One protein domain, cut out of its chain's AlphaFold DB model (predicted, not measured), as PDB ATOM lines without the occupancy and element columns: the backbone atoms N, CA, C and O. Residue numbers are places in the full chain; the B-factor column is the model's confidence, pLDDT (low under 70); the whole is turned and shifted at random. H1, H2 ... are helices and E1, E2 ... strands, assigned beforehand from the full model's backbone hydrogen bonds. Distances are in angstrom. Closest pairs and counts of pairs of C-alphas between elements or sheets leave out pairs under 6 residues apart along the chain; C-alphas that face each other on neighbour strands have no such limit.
ATOM      1  N   LEU A 341     111.189 135.437  95.600       80.62
ATOM      2  CA  LEU A 341     112.329 134.853  96.321       80.62
ATOM      3  C   LEU A 341     112.268 133.324  96.322       80.62
ATOM      4  O   LEU A 341     113.297 132.649  96.307       80.62
ATOM      5  N   LYS A 342     111.045 132.805  96.390       79.06
ATOM      6  CA  LYS A 342     110.635 131.405  96.279       79.06
ATOM      7  C   LYS A 342     109.255 131.402  95.607       79.06
ATOM      8  O   LYS A 342     108.606 132.452  95.656       79.06
ATOM      9  N   PRO A 343     108.792 130.273  95.044       78.62
ATOM     10  CA  PRO A 343     107.451 130.188  94.475       78.62
ATOM     11  C   PRO A 343     106.401 130.732  95.450       78.62
ATOM     12  O   PRO A 343     106.316 130.283  96.595       78.62
ATOM     13  N   GLY A 344     105.678 131.765  95.023       82.00
ATOM     14  CA  GLY A 344     104.607 132.383  95.799       82.00
ATOM     15  C   GLY A 344     105.041 133.326  96.929       82.00
ATOM     16  O   GLY A 344     104.179 133.771  97.685       82.00
ATOM     17  N   ALA A 345     106.335 133.642  97.079       85.56
ATOM     18  CA  ALA A 345     106.852 134.484  98.163       85.56
ATOM     19  C   ALA A 345     107.658 135.692  97.663       85.56
ATOM     20  O   ALA A 345     108.577 135.566  96.849       85.56
ATOM     21  N   ILE A 346     107.372 136.870  98.225       87.75
ATOM     22  CA  ILE A 346     107.938 138.148  97.780       87.75
ATOM     23  C   ILE A 346     108.290 139.069  98.954       87.75
ATOM     24  O   ILE A 346     107.700 139.003 100.033       87.75
ATOM     25  N   SER A 347     109.282 139.936  98.742       86.69
ATOM     26  CA  SER A 347     109.643 140.987  99.697       86.69
ATOM     27  C   SER A 347     108.581 142.089  99.726       86.69
ATOM     28  O   SER A 347     108.193 142.625  98.680       86.69
ATOM     29  N   VAL A 348     108.144 142.449 100.932       84.50
ATOM     30  CA  VAL A 348     107.090 143.439 101.178       84.50
ATOM     31  C   VAL A 348     107.560 144.552 102.105       84.50
ATOM     32  O   VAL A 348     108.449 144.369 102.936       84.50
ATOM     33  N   THR A 349     106.944 145.722 101.950       82.81
ATOM     34  CA  THR A 349     107.193 146.886 102.800       82.81
ATOM     35  C   THR A 349     106.551 146.682 104.169       82.81
ATOM     36  O   THR A 349     105.357 146.386 104.257       82.81
ATOM     37  N   THR A 350     107.314 146.895 105.239       79.00
ATOM     38  CA  THR A 350     106.777 146.993 106.604       79.00
ATOM     39  C   THR A 350     107.253 148.277 107.268       79.00
ATOM     40  O   THR A 350     108.181 148.924 106.782       79.00
ATOM     41  N   SER A 351     106.627 148.642 108.385       67.50
ATOM     42  CA  SER A 351     106.961 149.867 109.117       67.50
ATOM     43  C   SER A 351     108.328 149.836 109.813       67.50
ATOM     44  O   SER A 351     108.834 150.895 110.167       67.50
ATOM     45  N   LEU A 352     108.910 148.653 110.061       57.53
ATOM     46  CA  LEU A 352     110.074 148.508 110.954       57.53
ATOM     47  C   LEU A 352     111.153 147.522 110.459       57.53
ATOM     48  O   LEU A 352     112.262 147.544 110.990       57.53
ATOM     49  N   SER A 353     110.881 146.648 109.479       58.19
ATOM     50  CA  SER A 353     111.845 145.614 109.054       58.19
ATOM     51  C   SER A 353     111.628 145.038 107.640       58.19
ATOM     52  O   SER A 353     110.577 145.182 107.016       58.19
ATOM     53  N   LEU A 354     112.644 144.340 107.118       64.31
ATOM     54  CA  LEU A 354     112.508 143.506 105.919       64.31
ATOM     55  C   LEU A 354     111.588 142.319 106.252       64.31
ATOM     56  O   LEU A 354     111.925 141.522 107.128       64.31
ATOM     57  N   LYS A 355     110.469 142.156 105.536       76.50
ATOM     58  CA  LYS A 355     109.607 140.972 105.670       76.50
ATOM     59  C   LYS A 355     109.374 140.317 104.315       76.50
ATOM     60  O   LYS A 355     109.238 140.988 103.294       76.50
ATOM     61  N   VAL A 356     109.344 138.991 104.324       84.50
ATOM     62  CA  VAL A 356     108.932 138.167 103.186       84.50
ATOM     63  C   VAL A 356     107.565 137.599 103.528       84.50
ATOM     64  O   VAL A 356     107.379 137.087 104.629       84.50
ATOM     65  N   ALA A 357     106.621 137.712 102.602       88.31
ATOM     66  CA  ALA A 357     105.270 137.194 102.759       88.31
ATOM     67  C   ALA A 357     104.881 136.374 101.529       88.31
ATOM     68  O   ALA A 357     105.368 136.634 100.424       88.31
ATOM     69  N   THR A 358     104.011 135.387 101.729       92.44
ATOM     70  CA  THR A 358     103.395 134.651 100.625       92.44
ATOM     71  C   THR A 358     102.212 135.427 100.059       92.44
ATOM     72  O   THR A 358     101.573 136.197 100.781       92.44
ATOM     73  N   PHE A 359     101.887 135.221  98.782       92.62
ATOM     74  CA  PHE A 359     100.721 135.862  98.170       92.62
ATOM     75  C   PHE A 359      99.427 135.541  98.920       92.62
ATOM     76  O   PHE A 359      98.643 136.451  99.182       92.62
ATOM     77  N   SER A 360      99.254 134.305  99.386       93.44
ATOM     78  CA  SER A 360      98.076 133.908 100.162       93.44
ATOM     79  C   SER A 360      97.921 134.714 101.464       93.44
ATOM     80  O   SER A 360      96.808 135.111 101.809       93.44
ATOM     81  N   VAL A 361      99.020 135.040 102.164       93.75
ATOM     82  CA  VAL A 361      98.991 135.911 103.362       93.75
ATOM     83  C   VAL A 361      98.587 137.340 102.997       93.75
ATOM     84  O   VAL A 361      97.809 137.969 103.716       93.75
ATOM     85  N   LEU A 362      99.082 137.854 101.869       94.38
ATOM     86  CA  LEU A 362      98.745 139.194 101.379       94.38
ATOM     87  C   LEU A 362      97.269 139.299 100.975       94.38
ATOM     88  O   LEU A 362      96.596 140.253 101.358       94.38
ATOM     89  N   ILE A 363      96.752 138.294 100.269       95.12
ATOM     90  CA  ILE A 363      95.345 138.204  99.861       95.12
ATOM     91  C   ILE A 363      94.440 138.077 101.090       95.12
ATOM     92  O   ILE A 363      93.441 138.788 101.191       95.12
ATOM     93  N   ALA A 364      94.811 137.250 102.073       94.69
ATOM     94  CA  ALA A 364      94.069 137.133 103.327       94.69
ATOM     95  C   ALA A 364      94.022 138.461 104.104       94.69
ATOM     96  O   ALA A 364      92.981 138.821 104.655       94.69
ATOM     97  N   ALA A 365      95.118 139.228 104.109       94.44
ATOM     98  CA  ALA A 365      95.146 140.553 104.720       94.44
ATOM     99  C   ALA A 365      94.239 141.556 103.984       94.44
ATOM    100  O   ALA A 365      93.526 142.321 104.632       94.44
ATOM    101  N   LEU A 366      94.201 141.530 102.646       94.88
ATOM    102  CA  LEU A 366      93.271 142.357 101.867       94.88
ATOM    103  C   LEU A 366      91.810 141.955 102.084       94.88
ATOM    104  O   LEU A 366      90.958 142.828 102.238       94.88
ATOM    105  N   ARG A 367      91.522 140.653 102.174       95.38
ATOM    106  CA  ARG A 367      90.190 140.133 102.513       95.38
ATOM    107  C   ARG A 367      89.727 140.651 103.873       95.38
ATOM    108  O   ARG A 367      88.616 141.162 103.982       95.38
ATOM    109  N   ALA A 368      90.590 140.584 104.888       94.56
ATOM    110  CA  ALA A 368      90.301 141.121 106.216       94.56
ATOM    111  C   ALA A 368      90.081 142.648 106.187       94.56
ATOM    112  O   ALA A 368      89.188 143.158 106.865       94.56
ATOM    113  N   TYR A 369      90.838 143.379 105.358       94.38
ATOM    114  CA  TYR A 369      90.657 144.823 105.179       94.38
ATOM    115  C   TYR A 369      89.321 145.174 104.523       94.38
ATOM    116  O   TYR A 369      88.592 146.017 105.054       94.38
ATOM    117  N   LYS A 370      88.974 144.508 103.415       94.25
ATOM    118  CA  LYS A 370      87.699 144.712 102.717       94.25
ATOM    119  C   LYS A 370      86.520 144.350 103.614       94.25
ATOM    120  O   LYS A 370      85.568 145.113 103.681       94.25
ATOM    121  N   ALA A 371      86.605 143.255 104.372       93.94
ATOM    122  CA  ALA A 371      85.561 142.874 105.325       93.94
ATOM    123  C   ALA A 371      85.333 143.937 106.417       93.94
ATOM    124  O   ALA A 371      84.204 144.139 106.853       93.94
ATOM    125  N   LYS A 372      86.393 144.635 106.850       91.69
ATOM    126  CA  LYS A 372      86.305 145.679 107.881       91.69
ATOM    127  C   LYS A 372      85.810 147.027 107.347       91.69
ATOM    128  O   LYS A 372      85.093 147.726 108.056       91.69
ATOM    129  N   THR A 373      86.254 147.431 106.160       91.50
ATOM    130  CA  THR A 373      86.024 148.790 105.623       91.50
ATOM    131  C   THR A 373      84.969 148.843 104.520       91.50
ATOM    132  O   THR A 373      84.485 149.918 104.186       91.50
ATOM    133  N   GLY A 374      84.605 147.696 103.947       91.56
ATOM    134  CA  GLY A 374      83.726 147.579 102.783       91.56
ATOM    135  C   GLY A 374      84.423 147.830 101.440       91.56
ATOM    136  O   GLY A 374      83.853 147.508 100.402       91.56
ATOM    137  N   HIS A 375      85.653 148.355 101.429       91.88
ATOM    138  CA  HIS A 375      86.376 148.735 100.210       91.88
ATOM    139  C   HIS A 375      87.875 148.396 100.286       91.88
ATOM    140  O   HIS A 375      88.395 147.998 101.325       91.88
ATOM    141  N   LEU A 376      88.597 148.544  99.171       91.62
ATOM    142  CA  LEU A 376      90.054 148.335  99.095       91.62
ATOM    143  C   LEU A 376      90.856 149.642  98.983       91.62
ATOM    144  O   LEU A 376      92.066 149.612  98.751       91.62
ATOM    145  N   ASP A 377      90.223 150.793  99.221       90.75
ATOM    146  CA  ASP A 377      90.926 152.076  99.343       90.75
ATOM    147  C   ASP A 377      91.719 152.160 100.649       90.75
ATOM    148  O   ASP A 377      91.277 152.683 101.672       90.75
ATOM    149  N   VAL A 378      92.918 151.581 100.613       89.88
ATOM    150  CA  VAL A 378      93.860 151.572 101.730       89.88
ATOM    151  C   VAL A 378      94.573 152.935 101.836       89.88
ATOM    152  O   VAL A 378      95.165 153.380 100.841       89.88
ATOM    153  N   PRO A 379      94.585 153.586 103.020       87.94
ATOM    154  CA  PRO A 379      95.377 154.786 103.283       87.94
ATOM    155  C   PRO A 379      96.887 154.555 103.151       87.94
ATOM    156  O   PRO A 379      97.406 153.469 103.434       87.94
ATOM    157  N   ALA A 380      97.622 155.601 102.768       84.38
ATOM    158  CA  ALA A 380      99.081 155.561 102.770       84.38
ATOM    159  C   ALA A 380      99.601 155.287 104.194       84.38
ATOM    160  O   ALA A 380      99.173 155.923 105.152       84.38
ATOM    161  N   GLY A 381     100.502 154.311 104.335       83.75
ATOM    162  CA  GLY A 381     101.084 153.942 105.629       83.75
ATOM    163  C   GLY A 381     100.231 153.021 106.510       83.75
ATOM    164  O   GLY A 381     100.693 152.665 107.590       83.75
ATOM    165  N   TYR A 382      99.039 152.582 106.077       88.50
ATOM    166  CA  TYR A 382      98.259 151.598 106.841       88.50
ATOM    167  C   TYR A 382      99.043 150.287 106.990       88.50
ATOM    168  O   TYR A 382      99.218 149.544 106.017       88.50
ATOM    169  N   ALA A 383      99.501 150.011 108.210       89.88
ATOM    170  CA  ALA A 383     100.171 148.775 108.582       89.88
ATOM    171  C   ALA A 383      99.163 147.795 109.188       89.88
ATOM    172  O   ALA A 383      98.376 148.172 110.057       89.88
ATOM    173  N   VAL A 384      99.186 146.538 108.741       89.56
ATOM    174  CA  VAL A 384      98.288 145.493 109.251       89.56
ATOM    175  C   VAL A 384      98.465 145.346 110.772       89.56
ATOM    176  O   VAL A 384      99.589 145.090 111.221       89.56
ATOM    177  N   PRO A 385      97.393 145.484 111.572       87.94
ATOM    178  CA  PRO A 385      97.450 145.291 113.018       87.94
ATOM    179  C   PRO A 385      97.826 143.859 113.412       87.94
ATOM    180  O   PRO A 385      97.577 142.908 112.671       87.94
ATOM    181  N   LEU A 386      98.384 143.696 114.612       88.75
ATOM    182  CA  LEU A 386      98.567 142.379 115.219       88.75
ATOM    183  C   LEU A 386      97.242 141.907 115.842       88.75
ATOM    184  O   LEU A 386      96.630 142.649 116.607       88.75
ATOM    185  N   GLY A 387      96.833 140.670 115.550       85.12
ATOM    186  CA  GLY A 387      95.642 140.035 116.131       85.12
ATOM    187  C   GLY A 387      94.469 139.890 115.158       85.12
ATOM    188  O   GLY A 387      94.469 140.447 114.062       85.12
ATOM    189  N   ALA A 388      93.458 139.112 115.556       85.19
ATOM    190  CA  ALA A 388      92.282 138.838 114.727       85.19
ATOM    191  C   ALA A 388      91.543 140.139 114.326       85.19
ATOM    192  O   ALA A 388      91.495 141.082 115.120       85.19
ATOM    193  N   PRO A 389      90.953 140.225 113.115       87.50
ATOM    194  CA  PRO A 389      90.811 139.180 112.091       87.50
ATOM    195  C   PRO A 389      92.020 139.050 111.142       87.50
ATOM    196  O   PRO A 389      91.936 138.362 110.127       87.50
ATOM    197  N   TRP A 390      93.132 139.730 111.424       90.00
ATOM    198  CA  TRP A 390      94.290 139.768 110.536       90.00
ATOM    199  C   TRP A 390      95.158 138.514 110.689       90.00
ATOM    200  O   TRP A 390      95.355 138.043 111.813       90.00
ATOM    201  N   PRO A 391      95.741 137.987 109.595       90.38
ATOM    202  CA  PRO A 391      96.750 136.939 109.697       90.38
ATOM    203  C   PRO A 391      97.943 137.422 110.535       90.38
ATOM    204  O   PRO A 391      98.458 138.516 110.293       90.38
ATOM    205  N   SER A 392      98.430 136.603 111.471       87.06
ATOM    206  CA  SER A 392      99.619 136.923 112.288       87.06
ATOM    207  C   SER A 392     100.819 137.300 111.418       87.06
ATOM    208  O   SER A 392     101.529 138.272 111.677       87.06
ATOM    209  N   ASP A 393     100.985 136.577 110.315       87.81
ATOM    210  CA  ASP A 393     102.093 136.744 109.383       87.81
ATOM    211  C   ASP A 393     101.940 137.996 108.519       87.81
ATOM    212  O   ASP A 393     102.921 138.483 107.954       87.81
ATOM    213  N   ALA A 394     100.746 138.589 108.470       89.06
ATOM    214  CA  ALA A 394     100.522 139.862 107.805       89.06
ATOM    215  C   ALA A 394     100.858 141.069 108.694       89.06
ATOM    216  O   ALA A 394     101.058 142.158 108.164       89.06
ATOM    217  N   ALA A 395     100.986 140.894 110.016       88.56
ATOM    218  CA  ALA A 395     101.196 141.996 110.953       88.56
ATOM    219  C   ALA A 395     102.411 142.870 110.579       88.56
ATOM    220  O   ALA A 395     103.497 142.365 110.260       88.56
ATOM    221  N   GLY A 396     102.206 144.188 110.611       86.56
ATOM    222  CA  GLY A 396     103.193 145.214 110.277       86.56
ATOM    223  C   GLY A 396     103.392 145.478 108.779       86.56
ATOM    224  O   GLY A 396     104.084 146.436 108.434       86.56
ATOM    225  N   ILE A 397     102.804 144.677 107.880       89.25
ATOM    226  CA  ILE A 397     102.889 144.909 106.429       89.25
ATOM    227  C   ILE A 397     102.099 146.165 106.065       89.25
ATOM    228  O   ILE A 397     100.947 146.313 106.469       89.25
ATOM    229  N   VAL A 398     102.692 147.050 105.263       89.12
ATOM    230  CA  VAL A 398     101.987 148.219 104.726       89.12
ATOM    231  C   VAL A 398     101.131 147.768 103.542       89.12
ATOM    232  O   VAL A 398     101.667 147.328 102.526       89.12
ATOM    233  N   LEU A 399      99.803 147.867 103.655       90.31
ATOM    234  CA  LEU A 399      98.878 147.282 102.671       90.31
ATOM    235  C   LEU A 399      98.811 148.048 101.341       90.31
ATOM    236  O   LEU A 399      98.594 147.439 100.299       90.31
ATOM    237  N   LYS A 400      99.010 149.370 101.327       90.56
ATOM    238  CA  LYS A 400      98.846 150.161 100.091       90.56
ATOM    239  C   LYS A 400      99.787 149.703  98.952       90.56
ATOM    240  O   LYS A 400      99.284 149.467  97.855       90.56
ATOM    241  N   PRO A 401     101.099 149.481  99.178       88.38
ATOM    242  CA  PRO A 401     101.993 148.905  98.166       88.38
ATOM    243  C   PRO A 401     101.645 147.472  97.735       88.38
ATOM    244  O   PRO A 401     102.047 147.052  96.647       88.38
ATOM    245  N   VAL A 402     100.926 146.711  98.571       90.81
ATOM    246  CA  VAL A 402     100.531 145.325  98.274       90.81
ATOM    247  C   VAL A 402      99.536 145.274  97.117       90.81
ATOM    248  O   VAL A 402      99.639 144.375  96.291       90.81
ATOM    249  N   LEU A 403      98.646 146.262  96.986       92.44
ATOM    250  CA  LEU A 403      97.708 146.345  95.859       92.44
ATOM    251  C   LEU A 403      98.455 146.417  94.518       92.44
ATOM    252  O   LEU A 403      98.260 145.582  93.640       92.44
ATOM    253  N   THR A 404      99.393 147.359  94.377       89.75
ATOM    254  CA  THR A 404     100.210 147.486  93.156       89.75
ATOM    255  C   THR A 404     101.054 146.236  92.904       89.75
ATOM    256  O   THR A 404     101.240 145.830  91.761       89.75
ATOM    257  N   LEU A 405     101.565 145.615  93.970       89.69
ATOM    258  CA  LEU A 405     102.330 144.376  93.892       89.69
ATOM    259  C   LEU A 405     101.478 143.223  93.349       89.69
ATOM    260  O   LEU A 405     101.903 142.587  92.391       89.69
ATOM    261  N   LEU A 406     100.302 142.964  93.923       92.44
ATOM    262  CA  LEU A 406      99.444 141.849  93.512       92.44
ATOM    263  C   LEU A 406      98.897 142.037  92.100       92.44
ATOM    264  O   LEU A 406      98.799 141.067  91.363       92.44
ATOM    265  N   ARG A 407      98.612 143.280  91.697       92.06
ATOM    266  CA  ARG A 407      98.220 143.574  90.317       92.06
ATOM    267  C   ARG A 407      99.332 143.258  89.317       92.06
ATOM    268  O   ARG A 407      99.067 142.638  88.298       92.06
ATOM    269  N   HIS A 408     100.571 143.656  89.610       88.06
ATOM    270  CA  HIS A 408     101.716 143.365  88.740       88.06
ATOM    271  C   HIS A 408     102.016 141.858  88.655       88.06
ATOM    272  O   HIS A 408     102.356 141.356  87.593       88.06
ATOM    273  N   HIS A 409     101.847 141.135  89.764       88.81
ATOM    274  CA  HIS A 409     102.094 139.696  89.859       88.81
ATOM    275  C   HIS A 409     100.836 138.846  89.646       88.81
ATOM    276  O   HIS A 409     100.834 137.680  90.017       88.81
ATOM    277  N   PHE A 410      99.761 139.385  89.065       92.56
ATOM    278  CA  PHE A 410      98.486 138.669  88.961       92.56
ATOM    279  C   PHE A 410      98.629 137.318  88.237       92.56
ATOM    280  O   PHE A 410      98.122 136.299  88.701       92.56
ATOM    281  N   TYR A 411      99.412 137.281  87.155       91.44
ATOM    282  CA  TYR A 411      99.705 136.054  86.412       91.44
ATOM    283  C   TYR A 411     100.830 135.205  87.010       91.44
ATOM    284  O   TYR A 411     101.110 134.136  86.483       91.44
ATOM    285  N   ASP A 412     101.435 135.605  88.123       87.19
ATOM    286  CA  ASP A 412     102.315 134.734  88.909       87.19
ATOM    287  C   ASP A 412     101.533 133.916  89.949       87.19
ATOM    288  O   ASP A 412     102.056 132.945  90.492       87.19
ATOM    289  N   LEU A 413     100.289 134.309  90.239       88.88
ATOM    290  CA  LEU A 413      99.448 133.675  91.249       88.88
ATOM    291  C   LEU A 413      98.973 132.287  90.808       88.88
ATOM    292  O   LEU A 413      98.818 131.994  89.614       88.88
ATOM    293  N   SER A 414      98.674 131.447  91.800       88.94
ATOM    294  CA  SER A 414      97.913 130.221  91.568       88.94
ATOM    295  C   SER A 414      96.476 130.538  91.132       88.94
ATOM    296  O   SER A 414      95.942 131.613  91.412       88.94
ATOM    297  N   THR A 415      95.808 129.582  90.480       88.44
ATOM    298  CA  THR A 415      94.416 129.746  90.020       88.44
ATOM    299  C   THR A 415      93.468 130.138  91.158       88.44
ATOM    300  O   THR A 415      92.600 130.985  90.967       88.44
ATOM    301  N   ASN A 416      93.666 129.566  92.348       91.25
ATOM    302  CA  ASN A 416      92.842 129.859  93.521       91.25
ATOM    303  C   ASN A 416      93.100 131.273  94.056       91.25
ATOM    304  O   ASN A 416      92.159 131.979  94.389       91.25
ATOM    305  N   GLU A 417      94.359 131.713  94.098       93.81
ATOM    306  CA  GLU A 417      94.720 133.064  94.546       93.81
ATOM    307  C   GLU A 417      94.214 134.148  93.584       93.81
ATOM    308  O   GLU A 417      93.728 135.188  94.024       93.81
ATOM    309  N   ALA A 418      94.279 133.901  92.272       92.94
ATOM    310  CA  ALA A 418      93.706 134.799  91.273       92.94
ATOM    311  C   ALA A 418      92.171 134.871  91.387       92.94
ATOM    312  O   ALA A 418      91.601 135.963  91.356       92.94
ATOM    313  N   ALA A 419      91.503 133.728  91.588       93.75
ATOM    314  CA  ALA A 419      90.062 133.676  91.830       93.75
ATOM    315  C   ALA A 419      89.666 134.401  93.127       93.75
ATOM    316  O   ALA A 419      88.680 135.136  93.147       93.75
ATOM    317  N   ASP A 420      90.468 134.261  94.185       93.75
ATOM    318  CA  ASP A 420      90.285 134.984  95.440       93.75
ATOM    319  C   ASP A 420      90.380 136.504  95.247       93.75
ATOM    320  O   ASP A 420      89.614 137.243  95.863       93.75
ATOM    321  N   LEU A 421      91.289 136.992  94.395       94.81
ATOM    322  CA  LEU A 421      91.373 138.419  94.069       94.81
ATOM    323  C   LEU A 421      90.153 138.908  93.288       94.81
ATOM    324  O   LEU A 421      89.602 139.954  93.631       94.81
ATOM    325  N   HIS A 422      89.682 138.135  92.309       94.62
ATOM    326  CA  HIS A 422      88.449 138.458  91.588       94.62
ATOM    327  C   HIS A 422      87.237 138.501  92.518       94.62
ATOM    328  O   HIS A 422      86.443 139.432  92.438       94.62
ATOM    329  N   ALA A 423      87.128 137.564  93.464       93.50
ATOM    330  CA  ALA A 423      86.077 137.574  94.484       93.50
ATOM    331  C   ALA A 423      86.157 138.796  95.424       93.50
ATOM    332  O   ALA A 423      85.179 139.159  96.078       93.50
ATOM    333  N   LEU A 424      87.318 139.453  95.500       92.62
ATOM    334  CA  LEU A 424      87.505 140.723  96.198       92.62
ATOM    335  C   LEU A 424      87.225 141.947  95.312       92.62
ATOM    336  O   LEU A 424      87.469 143.063  95.773       92.62
ATOM    337  N   ASP A 425      86.669 141.781  94.108       92.12
ATOM    338  CA  ASP A 425      86.514 142.833  93.089       92.12
ATOM    339  C   ASP A 425      87.850 143.535  92.776       92.12
ATOM    340  O   ASP A 425      87.908 144.736  92.509       92.12
TER     341      ASP A 425
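AT A GLANCE: This is residues 341 to 425 of the 568 residues of an uncharacterized protein of Saprolegnia parasitica (strain CBS 223.65) (UniProt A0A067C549). A small hairpin, E1 and E2, leads into helix H1, which H2 crosses, with H3 alongside. The printed part has 85 residues, two strands then three helices, mostly helix, under half in named elements. It is compact, radius of gyration of the C-alphas 11.8 A, spanning 30 by 29 by 21 A.

HOW THE PARTS SIT: Find N 346 of antiparallel E1, residues 345 to 348, within hydrogen-bond range, 3.0 A, of O 357 in E2, 355 to 358. H1, residues 359 to 373, touches H2, 399 to 408, at a steep 53 degrees, C-alphas 362 and 402 closest, 7.1 A. H3, 415 to 423, touches H1 residues 359 to 363 alone, at a shallow 15 degrees, C-alphas 417 and 360 closest, 6.6 A. Every O i to N i+4 pair is within range in H1 and H3, 4 of 6 in H2.

IN THESE COORDINATES: Find E1's start, C-alpha 345, at (106.852, 134.484, 98.163) and H3's end, C-alpha 423, at (86.077, 137.574, 94.484); H1 is 20.9 A long.

THE WHOLE: The H1 to H2 link is long; pLDDT is under 70 at 351 to 354.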